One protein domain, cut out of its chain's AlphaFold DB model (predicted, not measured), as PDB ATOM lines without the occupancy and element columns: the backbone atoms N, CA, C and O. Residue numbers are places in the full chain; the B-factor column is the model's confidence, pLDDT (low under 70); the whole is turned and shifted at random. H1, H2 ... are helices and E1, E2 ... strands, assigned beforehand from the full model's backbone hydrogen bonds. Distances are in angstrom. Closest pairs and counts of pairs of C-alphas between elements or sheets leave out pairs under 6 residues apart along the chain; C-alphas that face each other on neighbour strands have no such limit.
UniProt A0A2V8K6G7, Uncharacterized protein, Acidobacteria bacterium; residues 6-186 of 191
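AT A GLANCE: This is residues 6 to 186 of the 191 residues of an uncharacterized protein of Acidobacteria bacterium (UniProt A0A2V8K6G7). One twisted wall of ten antiparallel strands makes the body, and two long helices form an open L beside it: H2 runs into strand E1 at the sheet's edge, and H1 turns off at the far end of H2 as a free arm. Residues 6 to 25 of H1 and 38 to 43 of H2 stick out, while the short H3 sits beside the strands at the sheet's level. The printed part has 181 residues, with three named helices and ten named strands in the order H1 H2 E1 E2 H3 E3 E4 E5 E6 E7 E8 E9 E10, of mixed class. It is loose, with a radius of gyration of the C-alphas of 20.2 A and spans of 53 by 41 by 39 A.

IN THESE COORDINATES: Find C-alpha 6 at (117.202, 180.834, 114.163); from there H1 runs 33.5 A to residue 28. H2, residues 31 to 55, runs 35.6 A to (123.925, 145.019, 142.208). Next come E1, 56 to 66, which bends by 74 degrees at residue 63, E2, 69 to 78, and H3, 87 to 92. E3 is 95 to 102, E4 108 to 115, E5 119 to 121, E6 127 to 129 and E7 134 to 142. E8, 146 to 160, spans 39.9 A and bends by 55 degrees at residue 157; E9, 164 to 175, spans 35.2 A. E10, 178 to 184, ends at C-alpha 184 (110.405, 157.710, 114.526).

HOW THE PARTS SIT: Begin at edge strand E1, in a hairpin with E2 (N 59 to O 75, 2.9 A). E3 lies on the other side of E2 (N 74 to O 99, 2.8 A), then E4 beside E3 (N 98 to O 112, 2.9 A) and E7 beside E4 (N 113 to O 135, 2.8 A). E7 to E10 form a meander, each strand the antiparallel neighbour of the one before: look at N 136 and O 153, 2.8 A, N 154 and O 170, 2.9 A, and N 182 and O 171, 3.0 A. The sheet branches at E8, where E6 and E7 lie on one side and E9 on the other; E6 pairs with residues 158 to 160 (N 128 to O 159, 2.8 A) and with edge strand E5 (N 121 to O 127, 2.8 A). H2 only grazes the sheet with residues 52 to 55, and with residues 48 to 55 alone touches H3, closest at the C-alphas of Asp 51 and Gly 89, 5.5 A. H3 has a height over the sheet of 3.1 A. H1 is not on the sheet and only just apart from H2, at 8.2 A. Every O i to N i+4 pair is within hydrogen-bond range in H2 and H3, and 17 of 19 in H1.

THE WHOLE: The C-alphas farthest apart, Gln 28 and Gly 68, are 54.8 A apart. The printed part has no cut and no long link. Mean pLDDT of the printed part is 85.7; look for values under 70 at residues 6 to 12, 15 to 16 and 175 to 186.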
ATOM      1  N   VAL A   6     117.196 179.900 113.027       64.50
ATOM      2  CA  VAL A   6     117.202 180.834 114.163       64.50
ATOM      3  C   VAL A   6     117.306 180.100 115.506       64.50
ATOM      4  O   VAL A   6     117.987 180.576 116.415       64.50
ATOM      5  N   GLU A   7     116.666 178.939 115.642       55.72
ATOM      6  CA  GLU A   7     116.794 178.079 116.826       55.72
ATOM      7  C   GLU A   7     118.195 177.467 116.905       55.72
ATOM      8  O   GLU A   7     118.797 177.461 117.976       55.72
ATOM      9  N   LEU A   8     118.760 177.077 115.756       54.22
ATOM     10  CA  LEU A   8     120.113 176.531 115.663       54.22
ATOM     11  C   LEU A   8     121.184 177.552 116.083       54.22
ATOM     12  O   LEU A   8     122.100 177.210 116.822       54.22
ATOM     13  N   GLN A   9     121.050 178.820 115.676       66.50
ATOM     14  CA  GLN A   9     121.970 179.884 116.104       66.50
ATOM     15  C   GLN A   9     121.870 180.192 117.603       66.50
ATOM     16  O   GLN A   9     122.885 180.481 118.235       66.50
ATOM     17  N   LYS A  10     120.665 180.133 118.186       69.88
ATOM     18  CA  LYS A  10     120.480 180.327 119.633       69.88
ATOM     19  C   LYS A  10     121.075 179.177 120.443       69.88
ATOM     20  O   LYS A  10     121.759 179.443 121.428       69.88
ATOM     21  N   GLU A  11     120.850 177.931 120.028       63.44
ATOM     22  CA  GLU A  11     121.462 176.765 120.673       63.44
ATOM     23  C   GLU A  11     122.984 176.770 120.541       63.44
ATOM     24  O   GLU A  11     123.667 176.517 121.530       63.44
ATOM     25  N   ASP A  12     123.526 177.125 119.373       65.50
ATOM     26  CA  ASP A  12     124.975 177.217 119.183       65.50
ATOM     27  C   ASP A  12     125.578 178.317 120.072       65.50
ATOM     28  O   ASP A  12     126.543 178.075 120.793       65.50
ATOM     29  N   GLN A  13     124.950 179.496 120.160       72.94
ATOM     30  CA  GLN A  13     125.386 180.555 121.081       72.94
ATOM     31  C   GLN A  13     125.313 180.145 122.560       72.94
ATOM     32  O   GLN A  13     126.230 180.454 123.326       72.94
ATOM     33  N   GLU A  14     124.247 179.464 122.992       72.81
ATOM     34  CA  GLU A  14     124.149 178.928 124.355       72.81
ATOM     35  C   GLU A  14     125.224 177.877 124.631       72.81
ATOM     36  O   GLU A  14     125.845 177.879 125.696       72.81
ATOM     37  N   PHE A  15     125.469 176.992 123.668       64.50
ATOM     38  CA  PHE A  15     126.469 175.944 123.770       64.50
ATOM     39  C   PHE A  15     127.881 176.527 123.879       64.50
ATOM     40  O   PHE A  15     128.643 176.124 124.762       64.50
ATOM     41  N   GLN A  16     128.210 177.541 123.072       68.81
ATOM     42  CA  GLN A  16     129.492 178.244 123.156       68.81
ATOM     43  C   GLN A  16     129.665 178.973 124.494       68.81
ATOM     44  O   GLN A  16     130.700 178.825 125.148       68.81
ATOM     45  N   LYS A  17     128.625 179.670 124.978       74.94
ATOM     46  CA  LYS A  17     128.651 180.331 126.297       74.94
ATOM     47  C   LYS A  17     128.850 179.354 127.454       74.94
ATOM     48  O   LYS A  17     129.460 179.718 128.456       74.94
ATOM     49  N   ARG A  18     128.344 178.122 127.343       71.81
ATOM     50  CA  ARG A  18     128.550 177.068 128.352       71.81
ATOM     51  C   ARG A  18     129.956 176.468 128.283       71.81
ATOM     52  O   ARG A  18     130.499 176.099 129.321       71.81
ATOM     53  N   LYS A  19     130.557 176.395 127.091       73.38
ATOM     54  CA  LYS A  19     131.909 175.855 126.881       73.38
ATOM     55  C   LYS A  19     133.016 176.775 127.377       73.38
ATOM     56  O   LYS A  19     133.919 176.301 128.062       73.38
ATOM     57  N   GLU A  20     132.936 178.072 127.090       77.81
ATOM     58  CA  GLU A  20     133.967 179.045 127.479       77.81
ATOM     59  C   GLU A  20     134.400 178.977 128.958       77.81
ATOM     60  O   GLU A  20     135.604 178.910 129.216       77.81
ATOM     61  N   PRO A  21     133.498 178.973 129.959       75.88
ATOM     62  CA  PRO A  21     133.902 178.906 131.362       75.88
ATOM     63  C   PRO A  21     134.507 177.549 131.735       75.88
ATOM     64  O   PRO A  21     135.402 177.500 132.576       75.88
ATOM     65  N   ILE A  22     134.062 176.457 131.106       75.44
ATOM     66  CA  ILE A  22     134.601 175.109 131.328       75.44
ATOM     67  C   ILE A  22     136.026 175.027 130.773       75.44
ATOM     68  O   ILE A  22     136.939 174.598 131.475       75.44
ATOM     69  N   GLU A  23     136.246 175.513 129.552       74.94
ATOM     70  CA  GLU A  23     137.572 175.560 128.933       74.94
ATOM     71  C   GLU A  23     138.527 176.496 129.676       74.94
ATOM     72  O   GLU A  23     139.694 176.153 129.871       74.94
ATOM     73  N   ARG A  24     138.049 177.661 130.133       76.25
ATOM     74  CA  ARG A  24     138.852 178.575 130.960       76.25
ATOM     75  C   ARG A  24     139.246 177.915 132.277       76.25
ATOM     76  O   ARG A  24     140.423 177.961 132.621       76.25
ATOM     77  N   LYS A  25     138.316 177.242 132.966       74.81
ATOM     78  CA  LYS A  25     138.615 176.479 134.190       74.81
ATOM     79  C   LYS A  25     139.617 175.353 133.937       74.81
ATOM     80  O   LYS A  25     140.570 175.230 134.688       74.81
ATOM     81  N   LEU A  26     139.473 174.584 132.857       70.69
ATOM     82  CA  LEU A  26     140.416 173.513 132.495       70.69
ATOM     83  C   LEU A  26     141.828 174.049 132.197       70.69
ATOM     84  O   LEU A  26     142.829 173.457 132.612       70.69
ATOM     85  N   LYS A  27     141.917 175.186 131.497       76.25
ATOM     86  CA  LYS A  27     143.193 175.844 131.179       76.25
ATOM     87  C   LYS A  27     143.856 176.455 132.415       76.25
ATOM     88  O   LYS A  27     145.075 176.393 132.514       76.25
ATOM     89  N   GLN A  28     143.068 177.004 133.340       80.81
ATOM     90  CA  GLN A  28     143.546 177.641 134.572       80.81
ATOM     91  C   GLN A  28     143.719 176.668 135.745       80.81
ATOM     92  O   GLN A  28     144.328 177.043 136.740       80.81
ATOM     93  N   ALA A  29     143.215 175.434 135.631       81.00
ATOM     94  CA  ALA A  29     143.346 174.422 136.669       81.00
ATOM     95  C   ALA A  29     144.820 174.136 136.956       81.00
ATOM     96  O   ALA A  29     145.589 173.763 136.058       81.00
ATOM     97  N   THR A  30     145.187 174.276 138.224       86.44
ATOM     98  CA  THR A  30     146.514 173.946 138.736       86.44
ATOM     99  C   THR A  30     146.805 172.447 138.574       86.44
ATOM    100  O   THR A  30     145.876 171.636 138.485       86.44
ATOM    101  N   PRO A  31     148.085 172.028 138.559       85.88
ATOM    102  CA  PRO A  31     148.439 170.608 138.544       85.88
ATOM    103  C   PRO A  31     147.743 169.804 139.654       85.88
ATOM    104  O   PRO A  31     147.221 168.728 139.378       85.88
ATOM    105  N   ALA A  32     147.636 170.373 140.861       86.50
ATOM    106  CA  ALA A  32     146.951 169.757 141.997       86.50
ATOM    107  C   ALA A  32     145.434 169.594 141.774       86.50
ATOM    108  O   ALA A  32     144.869 168.555 142.106       86.50
ATOM    109  N   GLU A  33     144.753 170.575 141.169       86.94
ATOM    110  CA  GLU A  33     143.326 170.453 140.824       86.94
ATOM    111  C   GLU A  33     143.077 169.401 139.738       86.94
ATOM    112  O   GLU A  33     142.092 168.663 139.802       86.94
ATOM    113  N   ARG A  34     143.971 169.304 138.746       84.25
ATOM    114  CA  ARG A  34     143.894 168.274 137.698       84.25
ATOM    115  C   ARG A  34     144.115 166.881 138.271       84.25
ATOM    116  O   ARG A  34     143.381 165.960 137.918       84.25
ATOM    117  N   GLU A  35     145.099 166.735 139.152       87.50
ATOM    118  CA  GLU A  35     145.382 165.482 139.849       87.50
ATOM    119  C   GLU A  35     144.203 165.063 140.726       87.50
ATOM    120  O   GLU A  35     143.727 163.938 140.590       87.50
ATOM    121  N   LYS A  36     143.656 165.985 141.525       89.81
ATOM    122  CA  LYS A  36     142.456 165.739 142.330       89.81
ATOM    123  C   LYS A  36     141.264 165.327 141.466       89.81
ATOM    124  O   LYS A  36     140.644 164.314 141.744       89.81
ATOM    125  N   THR A  37     140.984 166.047 140.378       88.19
ATOM    126  CA  THR A  37     139.883 165.706 139.456       88.19
ATOM    127  C   THR A  37     140.066 164.315 138.850       88.19
ATOM    128  O   THR A  37     139.106 163.562 138.703       88.19
ATOM    129  N   ARG A  38     141.303 163.956 138.486       88.44
ATOM    130  CA  ARG A  38     141.620 162.620 137.979       88.44
ATOM    131  C   ARG A  38     141.417 161.558 139.058       88.44
ATOM    132  O   ARG A  38     140.839 160.523 138.749       88.44
ATOM    133  N   ALA A  39     141.882 161.809 140.278       92.31
ATOM    134  CA  ALA A  39     141.715 160.901 141.406       92.31
ATOM    135  C   ALA A  39     140.230 160.701 141.749       92.31
ATOM    136  O   ALA A  39     139.788 159.563 141.855       92.31
ATOM    137  N   ASP A  40     139.452 161.783 141.817       92.75
ATOM    138  CA  ASP A  40     138.007 161.748 142.054       92.75
ATOM    139  C   ASP A  40     137.286 160.963 140.946       92.75
ATOM    140  O   ASP A  40     136.419 160.144 141.237       92.75
ATOM    141  N   ARG A  41     137.676 161.150 139.676       90.62
ATOM    142  CA  ARG A  41     137.109 160.390 138.552       90.62
ATOM    143  C   ARG A  41     137.426 158.900 138.645       90.62
ATOM    144  O   ARG A  41     136.521 158.098 138.474       90.62
ATOM    145  N   LEU A  42     138.682 158.538 138.907       92.31
ATOM    146  CA  LEU A  42     139.089 157.136 139.043       92.31
ATOM    147  C   LEU A  42     138.360 156.463 140.207       92.31
ATOM    148  O   LEU A  42     137.883 155.344 140.064       92.31
ATOM    149  N   LYS A  43     138.219 157.173 141.331       93.50
ATOM    150  CA  LYS A  43     137.462 156.695 142.484       93.50
ATOM    151  C   LYS A  43     135.980 156.499 142.148       93.50
ATOM    152  O   LYS A  43     135.412 155.478 142.510       93.50
ATOM    153  N   HIS A  44     135.362 157.444 141.439       92.06
ATOM    154  CA  HIS A  44     133.972 157.306 140.986       92.06
ATOM    155  C   HIS A  44     133.809 156.135 140.011       92.06
ATOM    156  O   HIS A  44     132.873 155.359 140.139       92.06
ATOM    157  N   GLU A  45     134.730 155.965 139.058       91.31
ATOM    158  CA  GLU A  45     134.744 154.826 138.128       91.31
ATOM    159  C   GLU A  45     134.842 153.484 138.874       91.31
ATOM    160  O   GLU A  45     134.111 152.548 138.549       91.31
ATOM    161  N   GLU A  46     135.693 153.402 139.898       93.31
ATOM    162  CA  GLU A  46     135.805 152.237 140.781       93.31
ATOM    163  C   GLU A  46     134.500 151.977 141.550       93.31
ATOM    164  O   GLU A  46     134.004 150.853 141.555       93.31
ATOM    165  N   GLU A  47     133.884 153.013 142.129       94.00
ATOM    166  CA  GLU A  47     132.603 152.897 142.841       94.00
ATOM    167  C   GLU A  47     131.453 152.460 141.917       94.00
ATOM    168  O   GLU A  47     130.604 151.668 142.329       94.00
ATOM    169  N   VAL A  48     131.434 152.919 140.659       92.00
ATOM    170  CA  VAL A  48     130.461 152.460 139.654       92.00
ATOM    171  C   VAL A  48     130.684 150.984 139.325       92.00
ATOM    172  O   VAL A  48     129.712 150.236 139.225       92.00
ATOM    173  N   LEU A  49     131.933 150.542 139.157       91.81
ATOM    174  CA  LEU A  49     132.235 149.131 138.895       91.81
ATOM    175  C   LEU A  49     131.817 148.241 140.069       91.81
ATOM    176  O   LEU A  49     131.141 147.235 139.852       91.81
ATOM    177  N   ASP A  50     132.151 148.638 141.297       92.44
ATOM    178  CA  ASP A  50     131.708 147.970 142.523       92.44
ATOM    179  C   ASP A  50     130.183 147.815 142.570       92.44
ATOM    180  O   ASP A  50     129.669 146.732 142.865       92.44
ATOM    181  N   ASP A  51     129.459 148.894 142.260       93.31
ATOM    182  CA  ASP A  51     128.003 148.872 142.201       93.31
ATOM    183  C   ASP A  51     127.520 147.877 141.146       93.31
ATOM    184  O   ASP A  51     126.694 147.026 141.460       93.31
ATOM    185  N   VAL A  52     128.051 147.921 139.922       89.25
ATOM    186  CA  VAL A  52     127.650 147.015 138.829       89.25
ATOM    187  C   VAL A  52     127.820 145.545 139.226       89.25
ATOM    188  O   VAL A  52     126.900 144.751 139.013       89.25
ATOM    189  N   PHE A  53     128.957 145.175 139.826       89.06
ATOM    190  CA  PHE A  53     129.227 143.790 140.227       89.06
ATOM    191  C   PHE A  53     128.406 143.340 141.443       89.06
ATOM    192  O   PHE A  53     128.040 142.168 141.533       89.06
ATOM    193  N   GLY A  54     128.112 144.239 142.385       92.12
ATOM    194  CA  GLY A  54     127.335 143.914 143.585       92.12
ATOM    195  C   GLY A  54     125.816 143.924 143.381       92.12
ATOM    196  O   GLY A  54     125.093 143.239 144.113       92.12
ATOM    197  N   LEU A  55     125.337 144.697 142.403       95.50
ATOM    198  CA  LEU A  55     123.925 145.019 142.208       95.50
ATOM    199  C   LEU A  55     123.139 143.927 141.496       95.50
ATOM    200  O   LEU A  55     121.959 143.769 141.794       95.50
ATOM    201  N   TYR A  56     123.742 143.183 140.571       95.50
ATOM    202  CA  TYR A  56     123.006 142.221 139.751       95.50
ATOM    203  C   TYR A  56     123.130 140.779 140.255       95.50
ATOM    204  O   TYR A  56     124.226 140.255 140.439       95.50
ATOM    205  N   ASP A  57     121.988 140.106 140.394       95.00
ATOM    206  CA  ASP A  57     121.915 138.648 140.339       95.00
ATOM    207  C   ASP A  57     121.979 138.212 138.880       95.00
ATOM    208  O   ASP A  57     121.119 138.595 138.083       95.00
ATOM    209  N   VAL A  58     123.003 137.430 138.538       95.44
ATOM    210  CA  VAL A  58     123.236 136.924 137.184       95.44
ATOM    211  C   VAL A  58     123.016 135.418 137.165       95.44
ATOM    212  O   VAL A  58     123.618 134.681 137.943       95.44
ATOM    213  N   GLU A  59     122.183 134.960 136.239       96.75
ATOM    214  CA  GLU A  59     121.849 133.553 136.052       96.75
ATOM    215  C   GLU A  59     122.141 133.132 134.611       96.75
ATOM    216  O   GLU A  59     121.752 133.814 133.660       96.75
ATOM    217  N   MET A  60     122.797 131.982 134.436       96.38
ATOM    218  CA  MET A  60     122.908 131.345 133.126       96.38
ATOM    219  C   MET A  60     121.574 130.676 132.788       96.38
ATOM    220  O   MET A  60     121.182 129.700 133.421       96.38
ATOM    221  N   VAL A  61     120.887 131.200 131.777       96.50
ATOM    222  CA  VAL A  61     119.575 130.709 131.335       96.50
ATOM    223  C   VAL A  61     119.728 129.515 130.399       96.50
ATOM    224  O   VAL A  61     118.913 128.597 130.419       96.50
ATOM    225  N   GLY A  62     120.770 129.519 129.566       96.12
ATOM    226  CA  GLY A  62     121.000 128.451 128.605       96.12
ATOM    227  C   GLY A  62     122.025 128.812 127.543       96.12
ATOM    228  O   GLY A  62     122.864 129.693 127.736       96.12
ATOM    229  N   ARG A  63     121.942 128.103 126.418       96.81
ATOM    230  CA  ARG A  63     122.749 128.336 125.220       96.81
ATOM    231  C   ARG A  63     121.833 128.563 124.031       96.81
ATOM    232  O   ARG A  63     120.843 127.849 123.877       96.81
ATOM    233  N   GLU A  64     122.181 129.527 123.195       95.31
ATOM    234  CA  GLU A  64     121.457 129.860 121.972       95.31
ATOM    235  C   GLU A  64     122.430 130.011 120.801       95.31
ATOM    236  O   GLU A  64     123.606 130.312 120.986       95.31
ATOM    237  N   MET A  65     121.932 129.805 119.583       93.62
ATOM    238  CA  MET A  65     122.698 130.064 118.366       93.62
ATOM    239  C   MET A  65     122.394 131.480 117.871       93.62
ATOM    240  O   MET A  65     121.263 131.769 117.484       93.62
ATOM    241  N   LEU A  66     123.404 132.349 117.852       89.56
ATOM    242  CA  LEU A  66     123.347 133.700 117.289       89.56
ATOM    243  C   LEU A  66     124.188 133.750 116.021       89.56
ATOM    244  O   LEU A  66     125.389 133.497 116.068       89.56
ATOM    245  N   ASP A  67     123.555 134.046 114.886       85.19
ATOM    246  CA  ASP A  67     124.221 134.139 113.579       85.19
ATOM    247  C   ASP A  67     125.111 132.919 113.262       85.19
ATOM    248  O   ASP A  67     126.217 133.033 112.738       85.19
ATOM    249  N   GLY A  68     124.631 131.723 113.623       88.62
ATOM    250  CA  GLY A  68     125.347 130.462 113.412       88.62
ATOM    251  C   GLY A  68     126.470 130.172 114.416       88.62
ATOM    252  O   GLY A  68     127.150 129.161 114.263       88.62
ATOM    253  N   ARG A  69     126.644 130.993 115.460       90.44
ATOM    254  CA  ARG A  69     127.637 130.790 116.525       90.44
ATOM    255  C   ARG A  69     126.970 130.500 117.877       90.44
ATOM    256  O   ARG A  69     125.954 131.123 118.187       90.44
ATOM    257  N   PRO A  70     127.525 129.587 118.692       95.12
ATOM    258  CA  PRO A  70     127.012 129.321 120.031       95.12
ATOM    259  C   PRO A  70     127.250 130.516 120.961       95.12
ATOM    260  O   PRO A  70     128.322 131.129 120.955       95.12
ATOM    261  N   ALA A  71     126.245 130.842 121.766       97.25
ATOM    262  CA  ALA A  71     126.306 131.889 122.768       97.25
ATOM    263  C   ALA A  71     125.646 131.451 124.079       97.25
ATOM    264  O   ALA A  71     124.553 130.881 124.092       97.25
ATOM    265  N   ILE A  72     126.284 131.798 125.194       97.81
ATOM    266  CA  ILE A  72     125.730 131.661 126.536       97.81
ATOM    267  C   ILE A  72     124.737 132.791 126.761       97.81
ATOM    268  O   ILE A  72     125.100 133.967 126.695       97.81
ATOM    269  N   LEU A  73     123.495 132.432 127.079       97.94
ATOM    270  CA  LEU A  73     122.473 133.378 127.488       97.94
ATOM    271  C   LEU A  73     122.513 133.567 129.003       97.94
ATOM    272  O   LEU A  73     122.236 132.644 129.772       97.94
ATOM    273  N   LEU A  74     122.804 134.793 129.417       98.00
ATOM    274  CA  LEU A  74     122.744 135.260 130.792       98.00
ATOM    275  C   LEU A  74     121.511 136.147 130.979       98.00
ATOM    276  O   LEU A  74     121.218 137.003 130.148       98.00
ATOM    277  N   SER A  75     120.805 135.979 132.090       97.75
ATOM    278  CA  SER A  75     119.794 136.918 132.578       97.75
ATOM    279  C   SER A  75     120.358 137.630 133.794       97.75
ATOM    280  O   SER A  75     121.000 136.998 134.625       97.75
ATOM    281  N   PHE A  76     120.086 138.924 133.928       96.50
ATOM    282  CA  PHE A  76     120.471 139.683 135.110       96.50
ATOM    283  C   PHE A  76     119.320 140.528 135.639       96.50
ATOM    284  O   PHE A  76     118.575 141.159 134.879       96.50
ATOM    285  N   ARG A  77     119.163 140.520 136.964       96.81
ATOM    286  CA  ARG A  77     118.155 141.301 137.686       96.81
ATOM    287  C   ARG A  77     118.768 142.007 138.890       96.81
ATOM    288  O   ARG A  77     119.654 141.447 139.529       96.81
ATOM    289  N   PRO A  78     118.324 143.231 139.202       96.75
ATOM    290  CA  PRO A  78     118.885 143.990 140.302       96.75
ATOM    291  C   PRO A  78     118.424 143.413 141.645       96.75
ATOM    292  O   PRO A  78     117.238 143.143 141.860       96.75
ATOM    293  N   ARG A  79     119.364 143.283 142.578       94.81
ATOM    294  CA  ARG A  79     119.130 142.985 143.989       94.81
ATOM    295  C   ARG A  79     118.520 144.208 144.654       94.81
ATOM    296  O   ARG A  79     119.228 145.145 145.007       94.81
ATOM    297  N   GLN A  80     117.215 144.182 144.895       87.00
ATOM    298  CA  GLN A  80     116.492 145.307 145.512       87.00
ATOM    299  C   GLN A  80     116.993 145.664 146.927       87.00
ATOM    300  O   GLN A  80     116.734 146.754 147.427       87.00
ATOM    301  N   THR A  81     117.715 144.756 147.590       90.38
ATOM    302  CA  THR A  81     118.335 144.992 148.904       90.38
ATOM    303  C   THR A  81     119.729 145.613 148.822       90.38
ATOM    304  O   THR A  81     120.277 146.003 149.856       90.38
ATOM    305  N   PHE A  82     120.335 145.666 147.632       93.50
ATOM    306  CA  PHE A  82     121.643 146.277 147.433       93.50
ATOM    307  C   PHE A  82     121.538 147.797 147.593       93.50
ATOM    308  O   PHE A  82     120.541 148.409 147.214       93.50
ATOM    309  N   LYS A  83     122.567 148.413 148.178       93.88
ATOM    310  CA  LYS A  83     122.638 149.861 148.397       93.88
ATOM    311  C   LYS A  83     123.784 150.434 147.562       93.88
ATOM    312  O   LYS A  83     124.920 150.385 148.032       93.88
ATOM    313  N   PRO A  84     123.495 150.957 146.361       94.00
ATOM    314  CA  PRO A  84     124.509 151.539 145.498       94.00
ATOM    315  C   PRO A  84     125.208 152.730 146.139       94.00
ATOM    316  O   PRO A  84     124.564 153.546 146.811       94.00
ATOM    317  N   LYS A  85     126.508 152.842 145.882       92.62
ATOM    318  CA  LYS A  85     127.353 153.972 146.278       92.62
ATOM    319  C   LYS A  85     127.154 155.175 145.351       92.62
ATOM    320  O   LYS A  85     127.281 156.312 145.797       92.62
ATOM    321  N   THR A  86     126.799 154.927 144.089       93.44
ATOM    322  CA  THR A  86     126.752 155.917 143.004       93.44
ATOM    323  C   THR A  86     125.332 156.182 142.503       93.44
ATOM    324  O   THR A  86     124.435 155.341 142.614       93.44
ATOM    325  N   GLU A  87     125.101 157.353 141.901       90.12
ATOM    326  CA  GLU A  87     123.813 157.662 141.267       90.12
ATOM    327  C   GLU A  87     123.535 156.760 140.054       90.12
ATOM    328  O   GLU A  87     122.383 156.439 139.759       90.12
ATOM    329  N   GLU A  88     124.578 156.354 139.330       90.94
ATOM    330  CA  GLU A  88     124.529 155.369 138.257       90.94
ATOM    331  C   GLU A  88     123.970 154.045 138.771       90.94
ATOM    332  O   GLU A  88     122.992 153.547 138.213       90.94
ATOM    333  N   GLY A  89     124.526 153.528 139.867       92.88
ATOM    334  CA  GLY A  89     124.046 152.311 140.508       92.88
ATOM    335  C   GLY A  89     122.601 152.441 141.003       92.88
ATOM    336  O   GLY A  89     121.797 151.536 140.785       92.88
ATOM    337  N   GLN A  90     122.213 153.596 141.563       92.69
ATOM    338  CA  GLN A  90     120.811 153.865 141.929       92.69
ATOM    339  C   GLN A  90     119.873 153.763 140.720       92.69
ATOM    340  O   GLN A  90     118.795 153.188 140.824       92.69
ATOM    341  N   ARG A  91     120.280 154.265 139.547       92.19
ATOM    342  CA  ARG A  91     119.495 154.106 138.310       92.19
ATOM    343  C   ARG A  91     119.473 152.655 137.825       92.19
ATOM    344  O   ARG A  91     118.436 152.202 137.350       92.19
ATOM    345  N   MET A  92     120.582 151.927 137.957       93.44
ATOM    346  CA  MET A  92     120.690 150.521 137.547       93.44
ATOM    347  C   MET A  92     119.796 149.578 138.367       93.44
ATOM    348  O   MET A  92     119.352 148.572 137.824       93.44
ATOM    349  N   LEU A  93     119.420 149.924 139.607       95.06
ATOM    350  CA  LEU A  93     118.440 149.150 140.397       95.06
ATOM    351  C   LEU A  93     117.064 149.011 139.724       95.06
ATOM    352  O   LEU A  93     116.270 148.147 140.089       95.06
ATOM    353  N   HIS A  94     116.778 149.866 138.746       95.81
ATOM    354  CA  HIS A  94     115.525 149.885 138.002       95.81
ATOM    355  C   HIS A  94     115.632 149.232 136.620       95.81
ATOM    356  O   HIS A  94     114.689 149.315 135.831       95.81
ATOM    357  N   VAL A  95     116.772 148.619 136.296       96.75
ATOM    358  CA  VAL A  95     117.047 148.015 134.990       96.75
ATOM    359  C   VAL A  95     117.258 146.518 135.170       96.75
ATOM    360  O   VAL A  95     117.932 146.094 136.096       96.75
ATOM    361  N   ALA A  96     116.688 145.710 134.287       97.75
ATOM    362  CA  ALA A  96     116.996 144.290 134.162       97.75
ATOM    363  C   ALA A  96     117.342 143.976 132.709       97.75
ATOM    364  O   ALA A  96     117.105 144.792 131.817       97.75
ATOM    365  N   GLY A  97     117.885 142.794 132.446       97.56
ATOM    366  CA  GLY A  97     118.222 142.462 131.076       97.56
ATOM    367  C   GLY A  97     118.690 141.044 130.843       97.56
ATOM    368  O   GLY A  97     118.663 140.176 131.720       97.56
ATOM    369  N   ARG A  98     119.096 140.826 129.598       98.12
ATOM    370  CA  ARG A  98     119.705 139.598 129.108       98.12
ATOM    371  C   ARG A  98     120.929 139.936 128.278       98.12
ATOM    372  O   ARG A  98     120.919 140.914 127.535       98.12
ATOM    373  N   ALA A  99     121.965 139.124 128.400       97.69
ATOM    374  CA  ALA A  99     123.190 139.240 127.630       97.69
ATOM    375  C   ALA A  99     123.515 137.898 126.982       97.69
ATOM    376  O   ALA A  99     123.357 136.847 127.597       97.69
ATOM    377  N   TRP A 100     123.990 137.952 125.748       97.94
ATOM    378  CA  TRP A 100     124.461 136.801 125.002       97.94
ATOM    379  C   TRP A 100     125.959 136.945 124.793       97.94
ATOM    380  O   TRP A 100     126.408 137.881 124.125       97.94
ATOM    381  N   ILE A 101     126.719 136.022 125.371       97.31
ATOM    382  CA  ILE A 101     128.179 135.984 125.283       97.31
ATOM    383  C   ILE A 101     128.566 134.865 124.328       97.31
ATOM    384  O   ILE A 101     128.165 133.723 124.535       97.31
ATOM    385  N   ASN A 102     129.321 135.177 123.281       96.06
ATOM    386  CA  ASN A 102     129.813 134.172 122.349       96.06
ATOM    387  C   ASN A 102     130.704 133.148 123.077       96.06
ATOM    388  O   ASN A 102     131.592 133.538 123.831       96.06
ATOM    389  N   GLU A 103     130.479 131.851 122.851       94.12
ATOM    390  CA  GLU A 103     131.225 130.787 123.551       94.12
ATOM    391  C   GLU A 103     132.672 130.632 123.074       94.12
ATOM    392  O   GLU A 103     133.506 130.162 123.839       94.12
ATOM    393  N   ASN A 104     132.981 131.023 121.838       91.38
ATOM    394  CA  ASN A 104     134.316 130.846 121.270       91.38
ATOM    395  C   ASN A 104     135.242 132.007 121.649       91.38
ATOM    396  O   ASN A 104     136.374 131.784 122.072       91.38
ATOM    397  N   ASP A 105     134.745 133.238 121.512       90.44
ATOM    398  CA  ASP A 105     135.547 134.455 121.683       90.44
ATOM    399  C   ASP A 105     135.363 135.111 123.060       90.44
ATOM    400  O   ASP A 105     136.085 136.044 123.399       90.44
ATOM    401  N   HIS A 106     134.381 134.662 123.851       93.06
ATOM    402  CA  HIS A 106     133.961 135.292 125.114       93.06
ATOM    403  C   HIS A 106     133.548 136.770 124.977       93.06
ATOM    404  O   HIS A 106     133.578 137.538 125.939       93.06
ATOM    405  N   GLU A 107     133.122 137.168 123.781       93.88
ATOM    406  CA  GLU A 107     132.696 138.528 123.456       93.88
ATOM    407  C   GLU A 107     131.180 138.707 123.611       93.88
ATOM    408  O   GLU A 107     130.388 137.798 123.350       93.88
ATOM    409  N   LEU A 108     130.751 139.911 124.004       95.69
ATOM    410  CA  LEU A 108     129.332 140.268 124.068       95.69
ATOM    411  C   LEU A 108     128.758 140.395 122.650       95.69
ATOM    412  O   LEU A 108     129.047 141.370 121.951       95.69
ATOM    413  N   ALA A 109     127.907 139.445 122.266       96.12
ATOM    414  CA  ALA A 109     127.247 139.407 120.965       96.12
ATOM    415  C   ALA A 109     125.944 140.215 120.952       96.12
ATOM    416  O   ALA A 109     125.664 140.953 120.009       96.12
ATOM    417  N   ARG A 110     125.147 140.126 122.019       97.38
ATOM    418  CA  ARG A 110     123.904 140.894 122.154       97.38
ATOM    419  C   ARG A 110     123.651 141.249 123.608       97.38
ATOM    420  O   ARG A 110     123.934 140.454 124.499       97.38
ATOM    421  N   VAL A 111     123.060 142.410 123.857       97.88
ATOM    422  CA  VAL A 111     122.451 142.743 125.146       97.88
ATOM    423  C   VAL A 111     121.086 143.377 124.926       97.88
ATOM    424  O   VAL A 111     120.901 144.200 124.031       97.88
ATOM    425  N   HIS A 112     120.134 142.978 125.760       97.88
ATOM    426  CA  HIS A 112     118.819 143.581 125.873       97.88
ATOM    427  C   HIS A 112     118.638 144.088 127.302       97.88
ATOM    428  O   HIS A 112     118.778 143.320 128.254       97.88
ATOM    429  N   LEU A 113     118.324 145.369 127.446       97.81
ATOM    430  CA  LEU A 113     118.045 146.035 128.712       97.81
ATOM    431  C   LEU A 113     116.609 146.539 128.708       97.81
ATOM    432  O   LEU A 113     116.155 147.092 127.709       97.81
ATOM    433  N   GLU A 114     115.941 146.422 129.846       97.75
ATOM    434  CA  GLU A 114     114.605 146.949 130.088       97.75
ATOM    435  C   GLU A 114     114.567 147.689 131.426       97.75
ATOM    436  O   GLU A 114     115.020 147.190 132.458       97.75
ATOM    437  N   VAL A 115     113.976 148.878 131.417       97.38
ATOM    438  CA  VAL A 115     113.616 149.616 132.626       97.38
ATOM    439  C   VAL A 115     112.388 148.952 133.250       97.38
ATOM    440  O   VAL A 115     111.266 149.124 132.769       97.38
ATOM    441  N   ILE A 116     112.593 148.196 134.327       96.81
ATOM    442  CA  ILE A 116     111.546 147.441 135.032       96.81
ATOM    443  C   ILE A 116     110.752 148.296 136.022       96.81
ATOM    444  O   ILE A 116     109.604 147.955 136.324       96.81
ATOM    445  N   ASP A 117     111.321 149.426 136.448       95.00
ATOM    446  CA  ASP A 117     110.702 150.415 137.328       95.00
ATOM    447  C   ASP A 117     111.057 151.845 136.893       95.00
ATOM    448  O   ASP A 117     112.122 152.069 136.328       95.00
ATOM    449  N   PRO A 118     110.199 152.856 137.119       93.31
ATOM    450  CA  PRO A 118     110.471 154.198 136.617       93.31
ATOM    451  C   PRO A 118     111.710 154.848 137.248       93.31
ATOM    452  O   PRO A 118     111.811 154.944 138.471       93.31
ATOM    453  N   ILE A 119     112.580 155.423 136.417       93.44
ATOM    454  CA  ILE A 119     113.789 156.132 136.855       93.44
ATOM    455  C   ILE A 119     113.505 157.635 136.916       93.44
ATOM    456  O   ILE A 119     113.100 158.249 135.924       93.44
ATOM    457  N   SER A 120     113.724 158.241 138.081       89.69
ATOM    458  CA  SER A 120     113.497 159.674 138.313       89.69
ATOM    459  C   SER A 120     114.794 160.474 138.190       89.69
ATOM    460  O   SER A 120     115.825 160.078 138.719       89.69
ATOM    461  N   ILE A 121     114.735 161.628 137.526       83.50
ATOM    462  CA  ILE A 121     115.862 162.548 137.329       83.50
ATOM    463  C   ILE A 121     115.470 163.912 137.905       83.50
ATOM    464  O   ILE A 121     114.383 164.422 137.619       83.50
ATOM    465  N   GLY A 122     116.336 164.499 138.739       81.88
ATOM    466  CA  GLY A 122     116.064 165.773 139.416       81.88
ATOM    467  C   GLY A 122     114.811 165.711 140.292       81.88
ATOM    468  O   GLY A 122     113.849 166.438 140.042       81.88
ATOM    469  N   LEU A 123     114.790 164.779 141.253       78.81
ATOM    470  CA  LEU A 123     113.644 164.482 142.134       78.81
ATOM    471  C   LEU A 123     112.357 164.055 141.396       78.81
ATOM    472  O   LEU A 123     111.267 164.100 141.956       78.81
ATOM    473  N   GLY A 124     112.466 163.660 140.123       72.94
ATOM    474  CA  GLY A 124     111.321 163.312 139.274       72.94
ATOM    475  C   GLY A 124     110.565 164.523 138.721       72.94
ATOM    476  O   GLY A 124     109.580 164.349 138.004       72.94
ATOM    477  N   ILE A 125     111.033 165.738 139.022       77.25
ATOM    478  CA  ILE A 125     110.448 166.989 138.536       77.25
ATOM    479  C   ILE A 125     111.018 167.318 137.158       77.25
ATOM    480  O   ILE A 125     110.267 167.699 136.268       77.25
ATOM    481  N   LEU A 126     112.327 167.137 136.952       82.50
ATOM    482  CA  LEU A 126     112.961 167.449 135.668       82.50
ATOM    483  C   LEU A 126     112.561 166.438 134.597       82.50
ATOM    484  O   LEU A 126     112.048 166.818 133.540       82.50
ATOM    485  N   ALA A 127     112.767 165.153 134.886       85.75
ATOM    486  CA  ALA A 127     112.407 164.082 133.978       85.75
ATOM    487  C   ALA A 127     112.128 162.763 134.712       85.75
ATOM    488  O   ALA A 127     112.668 162.498 135.785       85.75
ATOM    489  N   LYS A 128     111.298 161.913 134.108       90.38
ATOM    490  CA  LYS A 128     111.015 160.559 134.586       90.38
ATOM    491  C   LYS A 128     110.950 159.588 133.416       90.38
ATOM    492  O   LYS A 128     110.024 159.671 132.602       90.38
ATOM    493  N   LEU A 129     111.928 158.690 133.340       92.94
ATOM    494  CA  LEU A 129     111.957 157.600 132.372       92.94
ATOM    495  C   LEU A 129     110.971 156.528 132.839       92.94
ATOM    496  O   LEU A 129     111.048 156.055 133.973       92.94
ATOM    497  N   GLN A 130     109.988 156.220 132.004       93.06
ATOM    498  CA  GLN A 130     108.932 155.277 132.351       93.06
ATOM    499  C   GLN A 130     109.414 153.832 132.216       93.06
ATOM    500  O   GLN A 130     110.339 153.529 131.458       93.06
ATOM    501  N   LYS A 131     108.726 152.944 132.937       95.50
ATOM    502  CA  LYS A 131     108.849 151.495 132.788       95.50
ATOM    503  C   LYS A 131     108.613 151.069 131.334       95.50
ATOM    504  O   LYS A 131     107.775 151.656 130.648       95.50
ATOM    505  N   GLY A 132     109.329 150.035 130.899       93.81
ATOM    506  CA  GLY A 132     109.241 149.465 129.556       93.81
ATOM    507  C   GLY A 132     110.114 150.173 128.520       93.81
ATOM    508  O   GLY A 132     110.032 149.850 127.339       93.81
ATOM    509  N   ALA A 133     110.942 151.142 128.928       95.25
ATOM    510  CA  ALA A 133     112.009 151.634 128.065       95.25
ATOM    511  C   ALA A 133     113.049 150.526 127.857       95.25
ATOM    512  O   ALA A 133     113.456 149.880 128.823       95.25
ATOM    513  N   THR A 134     113.481 150.324 126.617       97.00
ATOM    514  CA  THR A 134     114.394 149.255 126.229       97.00
ATOM    515  C   THR A 134     115.601 149.773 125.463       97.00
ATOM    516  O   THR A 134     115.545 150.778 124.746       97.00
ATOM    517  N   ILE A 135     116.710 149.056 125.621       96.75
ATOM    518  CA  ILE A 135     117.907 149.191 124.798       96.75
ATOM    519  C   ILE A 135     118.258 147.800 124.297       96.75
ATOM    520  O   ILE A 135     118.422 146.876 125.087       96.75
ATOM    521  N   GLU A 136     118.413 147.663 122.993       97.12
ATOM    522  CA  GLU A 136     118.956 146.475 122.363       97.12
ATOM    523  C   GLU A 136     120.223 146.859 121.610       97.12
ATOM    524  O   GLU A 136     120.251 147.822 120.841       97.12
ATOM    525  N   TYR A 137     121.295 146.127 121.875       96.94
ATOM    526  CA  TYR A 137     122.596 146.355 121.273       96.94
ATOM    527  C   TYR A 137     123.140 145.029 120.765       96.94
ATOM    528  O   TYR A 137     123.270 144.072 121.528       96.94
ATOM    529  N   GLU A 138     123.448 144.981 119.473       95.31
ATOM    530  CA  GLU A 138     123.940 143.792 118.791       95.31
ATOM    531  C   GLU A 138     125.288 144.078 118.134       95.31
ATOM    532  O   GLU A 138     125.471 145.080 117.428       95.31
ATOM    533  N   ARG A 139     126.225 143.157 118.351       93.94
ATOM    534  CA  ARG A 139     127.522 143.089 117.689       93.94
ATOM    535  C   ARG A 139     127.618 141.778 116.925       93.94
ATOM    536  O   ARG A 139     127.122 140.751 117.375       93.94
ATOM    537  N   ARG A 140     128.316 141.810 115.796       90.44
ATOM    538  CA  ARG A 140     128.689 140.607 115.048       90.44
ATOM    539  C   ARG A 140     130.178 140.605 114.786       90.44
ATOM    540  O   ARG A 140     130.790 141.663 114.637       90.44
ATOM    541  N   GLN A 141     130.737 139.409 114.714       87.56
ATOM    542  CA  GLN A 141     132.106 139.212 114.281       87.56
ATOM    543  C   GLN A 141     132.188 139.295 112.757       87.56
ATOM    544  O   GLN A 141     131.409 138.659 112.046       87.56
ATOM    545  N   PHE A 142     133.153 140.061 112.266       83.62
ATOM    546  CA  PHE A 142     133.494 140.183 110.857       83.62
ATOM    547  C   PHE A 142     134.904 139.645 110.634       83.62
ATOM    548  O   PHE A 142     135.803 139.904 111.439       83.62
ATOM    549  N   ASN A 143     135.077 138.905 109.535       81.25
ATOM    550  CA  ASN A 143     136.340 138.279 109.128       81.25
ATOM    551  C   ASN A 143     137.011 137.452 110.237       81.25
ATOM    552  O   ASN A 143     138.230 137.408 110.299       81.25
ATOM    553  N   ASP A 144     136.223 136.857 111.139       77.56
ATOM    554  CA  ASP A 144     136.707 136.084 112.295       77.56
ATOM    555  C   ASP A 144     137.678 136.836 113.234       77.56
ATOM    556  O   ASP A 144     138.296 136.229 114.101       77.56
ATOM    557  N   GLU A 145     137.768 138.166 113.133       76.56
ATOM    558  CA  GLU A 145     138.758 138.961 113.875       76.56
ATOM    559  C   GLU A 145     138.128 140.079 114.709       76.56
ATOM    560  O   GLU A 145     138.572 140.341 115.825       76.56
ATOM    561  N   ILE A 146     137.100 140.764 114.190       85.56
ATOM    562  CA  ILE A 146     136.630 142.024 114.787       85.56
ATOM    563  C   ILE A 146     135.131 141.981 115.064       85.56
ATOM    564  O   ILE A 146     134.319 141.778 114.164       85.56
ATOM    565  N   TRP A 147     134.752 142.266 116.310       89.50
ATOM    566  CA  TRP A 147     133.362 142.405 116.738       89.50
ATOM    567  C   TRP A 147     132.868 143.846 116.586       89.50
ATOM    568  O   TRP A 147     133.208 144.721 117.392       89.50
ATOM    569  N   LEU A 148     132.022 144.085 115.583       90.44
ATOM    570  CA  LEU A 148     131.489 145.407 115.255       90.44
ATOM    571  C   LEU A 148     130.003 145.527 115.611       90.44
ATOM    572  O   LEU A 148     129.259 144.558 115.448       90.44
ATOM    573  N   PRO A 149     129.547 146.710 116.069       90.81
ATOM    574  CA  PRO A 149     128.126 146.967 116.247       90.81
ATOM    575  C   PRO A 149     127.414 146.891 114.897       90.81
ATOM    576  O   PRO A 149     127.841 147.522 113.932       90.81
ATOM    577  N   VAL A 150     126.311 146.153 114.848       91.50
ATOM    578  CA  VAL A 150     125.464 146.033 113.649       91.50
ATOM    579  C   VAL A 150     124.131 146.735 113.834       91.50
ATOM    580  O   VAL A 150     123.590 147.300 112.883       91.50
ATOM    581  N   ARG A 151     123.620 146.757 115.070       91.31
ATOM    582  CA  ARG A 151     122.340 147.376 115.387       91.31
ATOM    583  C   ARG A 151     122.309 147.892 116.815       91.31
ATOM    584  O   ARG A 151     122.746 147.222 117.747       91.31
ATOM    585  N   ILE A 152     121.753 149.086 116.966       94.25
ATOM    586  CA  ILE A 152     121.361 149.656 118.249       94.25
ATOM    587  C   ILE A 152     119.912 150.087 118.121       94.25
ATOM    588  O   ILE A 152     119.578 150.895 117.255       94.25
ATOM    589  N   GLU A 153     119.056 149.571 118.982       94.06
ATOM    590  CA  GLU A 153     117.673 149.997 119.083       94.06
ATOM    591  C   GLU A 153     117.406 150.535 120.482       94.06
ATOM    592  O   GLU A 153     117.726 149.908 121.485       94.06
ATOM    593  N   ILE A 154     116.833 151.729 120.547       94.56
ATOM    594  CA  ILE A 154     116.488 152.391 121.798       94.56
ATOM    595  C   ILE A 154     115.027 152.795 121.691       94.56
ATOM    596  O   ILE A 154     114.661 153.599 120.828       94.56
ATOM    597  N   ALA A 155     114.190 152.266 122.575       93.62
ATOM    598  CA  ALA A 155     112.794 152.656 122.695       93.62
ATOM    599  C   ALA A 155     112.551 153.188 124.102       93.62
ATOM    600  O   ALA A 155     112.865 152.531 125.086       93.62
ATOM    601  N   PHE A 156     112.002 154.390 124.228       92.69
ATOM    602  CA  PHE A 156     111.761 154.968 125.542       92.69
ATOM    603  C   PHE A 156     110.537 155.867 125.588       92.69
ATOM    604  O   PHE A 156     110.132 156.484 124.602       92.69
ATOM    605  N   ASN A 157     109.991 155.984 126.797       89.00
ATOM    606  CA  ASN A 157     108.954 156.939 127.140       89.00
ATOM    607  C   ASN A 157     109.435 157.795 128.316       89.00
ATOM    608  O   ASN A 157     109.796 157.281 129.374       89.00
ATOM    609  N   LEU A 158     109.471 159.106 128.115       88.81
ATOM    610  CA  LEU A 158     109.980 160.092 129.052       88.81
ATOM    611  C   LEU A 158     108.879 161.095 129.395       88.81
ATOM    612  O   LEU A 158     108.226 161.639 128.509       88.81
ATOM    613  N   ARG A 159     108.713 161.404 130.681       87.50
ATOM    614  CA  ARG A 159     107.895 162.531 131.147       87.50
ATOM    615  C   ARG A 159     108.814 163.673 131.562       87.50
ATOM    616  O   ARG A 159     109.676 163.463 132.405       87.50
ATOM    617  N   LEU A 160     108.621 164.859 130.996       85.69
ATOM    618  CA  LEU A 160     109.386 166.077 131.266       85.69
ATOM    619  C   LEU A 160     108.536 167.082 132.046       85.69
ATOM    620  O   LEU A 160     107.370 167.299 131.697       85.69
ATOM    621  N   LEU A 161     109.123 167.715 133.068       83.81
ATOM    622  CA  LEU A 161     108.485 168.774 133.871       83.81
ATOM    623  C   LEU A 161     107.087 168.409 134.392       83.81
ATOM    624  O   LEU A 161     106.218 169.265 134.506       83.81
ATOM    625  N   LEU A 162     106.837 167.120 134.640       78.50
ATOM    626  CA  LEU A 162     105.529 166.550 134.988       78.50
ATOM    627  C   LEU A 162     104.391 166.783 133.972       78.50
ATOM    628  O   LEU A 162     103.318 166.221 134.164       78.50
ATOM    629  N   VAL A 163     104.586 167.514 132.881       76.31
ATOM    630  CA  VAL A 163     103.488 167.926 131.986       76.31
ATOM    631  C   VAL A 163     103.600 167.354 130.581       76.31
ATOM    632  O   VAL A 163     102.586 167.132 129.929       76.31
ATOM    633  N   LYS A 164     104.817 167.087 130.098       80.06
ATOM    634  CA  LYS A 164     105.048 166.734 128.695       80.06
ATOM    635  C   LYS A 164     105.554 165.305 128.559       80.06
ATOM    636  O   LYS A 164     106.624 164.983 129.067       80.06
ATOM    637  N   GLY A 165     104.806 164.464 127.850       84.31
ATOM    638  CA  GLY A 165     105.256 163.133 127.441       84.31
ATOM    639  C   GLY A 165     106.097 163.183 126.164       84.31
ATOM    640  O   GLY A 165     105.825 163.972 125.258       84.31
ATOM    641  N   LEU A 166     107.117 162.335 126.083       85.06
ATOM    642  CA  LEU A 166     107.924 162.084 124.895       85.06
ATOM    643  C   LEU A 166     108.096 160.576 124.738       85.06
ATOM    644  O   LEU A 166     108.739 159.940 125.565       85.06
ATOM    645  N   ASN A 167     107.565 160.019 123.656       88.00
ATOM    646  CA  ASN A 167     107.838 158.648 123.246       88.00
ATOM    647  C   ASN A 167     108.743 158.682 122.011       88.00
ATOM    648  O   ASN A 167     108.472 159.427 121.064       88.00
ATOM    649  N   LYS A 168     109.836 157.922 122.041       89.62
ATOM    650  CA  LYS A 168     110.784 157.840 120.934       89.62
ATOM    651  C   LYS A 168     111.242 156.400 120.751       89.62
ATOM    652  O   LYS A 168     111.625 155.741 121.714       89.62
ATOM    653  N   ARG A 169     111.280 155.964 119.494       90.62
ATOM    654  CA  ARG A 169     112.001 154.768 119.060       90.62
ATOM    655  C   ARG A 169     113.055 155.190 118.048       90.62
ATOM    656  O   ARG A 169     112.747 155.897 117.086       90.62
ATOM    657  N   GLN A 170     114.290 154.788 118.295       88.56
ATOM    658  CA  GLN A 170     115.431 155.073 117.443       88.56
ATOM    659  C   GLN A 170     116.129 153.765 117.109       88.56
ATOM    660  O   GLN A 170     116.476 153.002 118.007       88.56
ATOM    661  N   ILE A 171     116.333 153.530 115.817       88.88
ATOM    662  CA  ILE A 171     117.076 152.382 115.312       88.88
ATOM    663  C   ILE A 171     118.285 152.927 114.557       88.88
ATOM    664  O   ILE A 171     118.155 153.803 113.695       88.88
ATOM    665  N   ILE A 172     119.460 152.432 114.922       87.00
ATOM    666  CA  ILE A 172     120.730 152.719 114.269       87.00
ATOM    667  C   ILE A 172     121.246 151.396 113.719       87.00
ATOM    668  O   ILE A 172     121.613 150.512 114.492       87.00
ATOM    669  N   GLU A 173     121.284 151.275 112.398       85.81
ATOM    670  CA  GLU A 173     121.845 150.113 111.708       85.81
ATOM    671  C   GLU A 173     123.153 150.497 111.017       85.81
ATOM    672  O   GLU A 173     123.299 151.588 110.448       85.81
ATOM    673  N   TYR A 174     124.120 149.587 111.099       72.94
ATOM    674  CA  TYR A 174     125.446 149.734 110.522       72.94
ATOM    675  C   TYR A 174     125.578 148.722 109.380       72.94
ATOM    676  O   TYR A 174     125.720 147.526 109.614       72.94
ATOM    677  N   SER A 175     125.505 149.204 108.138       56.62
ATOM    678  CA  SER A 175     125.705 148.401 106.923       56.62
ATOM    679  C   SER A 175     126.741 149.100 106.037       56.62
ATOM    680  O   SER A 175     126.674 150.318 105.867       56.62
ATOM    681  N   ASP A 176     127.738 148.355 105.546       47.88
ATOM    682  CA  ASP A 176     128.794 148.820 104.627       47.88
ATOM    683  C   ASP A 176     129.382 150.205 104.957       47.88
ATOM    684  O   ASP A 176     129.395 151.133 104.146       47.88
ATOM    685  N   HIS A 177     129.864 150.362 106.195       45.91
ATOM    686  CA  HIS A 177     130.522 151.582 106.681       45.91
ATOM    687  C   HIS A 177     129.676 152.872 106.597       45.91
ATOM    688  O   HIS A 177     130.209 153.971 106.772       45.91
ATOM    689  N   LYS A 178     128.353 152.771 106.401       41.22
ATOM    690  CA  LYS A 178     127.416 153.900 106.471       41.22
ATOM    691  C   LYS A 178     126.440 153.716 107.630       41.22
ATOM    692  O   LYS A 178     125.737 152.718 107.740       41.22
ATOM    693  N   LYS A 179     126.409 154.718 108.512       44.28
ATOM    694  CA  LYS A 179     125.448 154.821 109.613       44.28
ATOM    695  C   LYS A 179     124.110 155.302 109.055       44.28
ATOM    696  O   LYS A 179     124.034 156.433 108.574       44.28
ATOM    697  N   TYR A 180     123.061 154.500 109.189       46.44
ATOM    698  CA  TYR A 180     121.689 154.940 108.946       46.44
ATOM    699  C   TYR A 180     120.989 155.098 110.304       46.44
ATOM    700  O   TYR A 180     120.939 154.159 111.095       46.44
ATOM    701  N   SER A 181     120.513 156.310 110.617       45.94
ATOM    702  CA  SER A 181     119.687 156.582 111.805       45.94
ATOM    703  C   SER A 181     118.262 156.816 111.339       45.94
ATOM    704  O   SER A 181     118.021 157.741 110.563       45.94
ATOM    705  N   VAL A 182     117.325 155.996 111.811       53.81
ATOM    706  CA  VAL A 182     115.893 156.215 111.598       53.81
ATOM    707  C   VAL A 182     115.283 156.648 112.927       53.81
ATOM    708  O   VAL A 182     115.231 155.885 113.893       53.81
ATOM    709  N   ASP A 183     114.826 157.896 112.977       47.19
ATOM    710  CA  ASP A 183     114.150 158.484 114.130       47.19
ATOM    711  C   ASP A 183     112.638 158.510 113.875       47.19
ATOM    712  O   ASP A 183     112.149 159.308 113.075       47.19
ATOM    713  N   THR A 184     111.876 157.659 114.572       49.38
ATOM    714  CA  THR A 184     110.405 157.710 114.526       49.38
ATOM    715  C   THR A 184     109.893 158.483 115.738       49.38
ATOM    716  O   THR A 184     109.996 158.023 116.876       49.38
ATOM    717  N   ILE A 185     109.348 159.681 115.501       47.50
ATOM    718  CA  ILE A 185     108.722 160.518 116.534       47.50
ATOM    719  C   ILE A 185     107.207 160.474 116.327       47.50
ATOM    720  O   ILE A 185     106.683 161.158 115.449       47.50
ATOM    721  N   LEU A 186     106.498 159.708 117.155       38.59
ATOM    722  CA  LEU A 186     105.037 159.740 117.199       38.59
ATOM    723  C   LEU A 186     104.608 160.798 118.220       38.59
ATOM    724  O   LEU A 186     104.697 160.593 119.429       38.59
TER     725      LEU A 186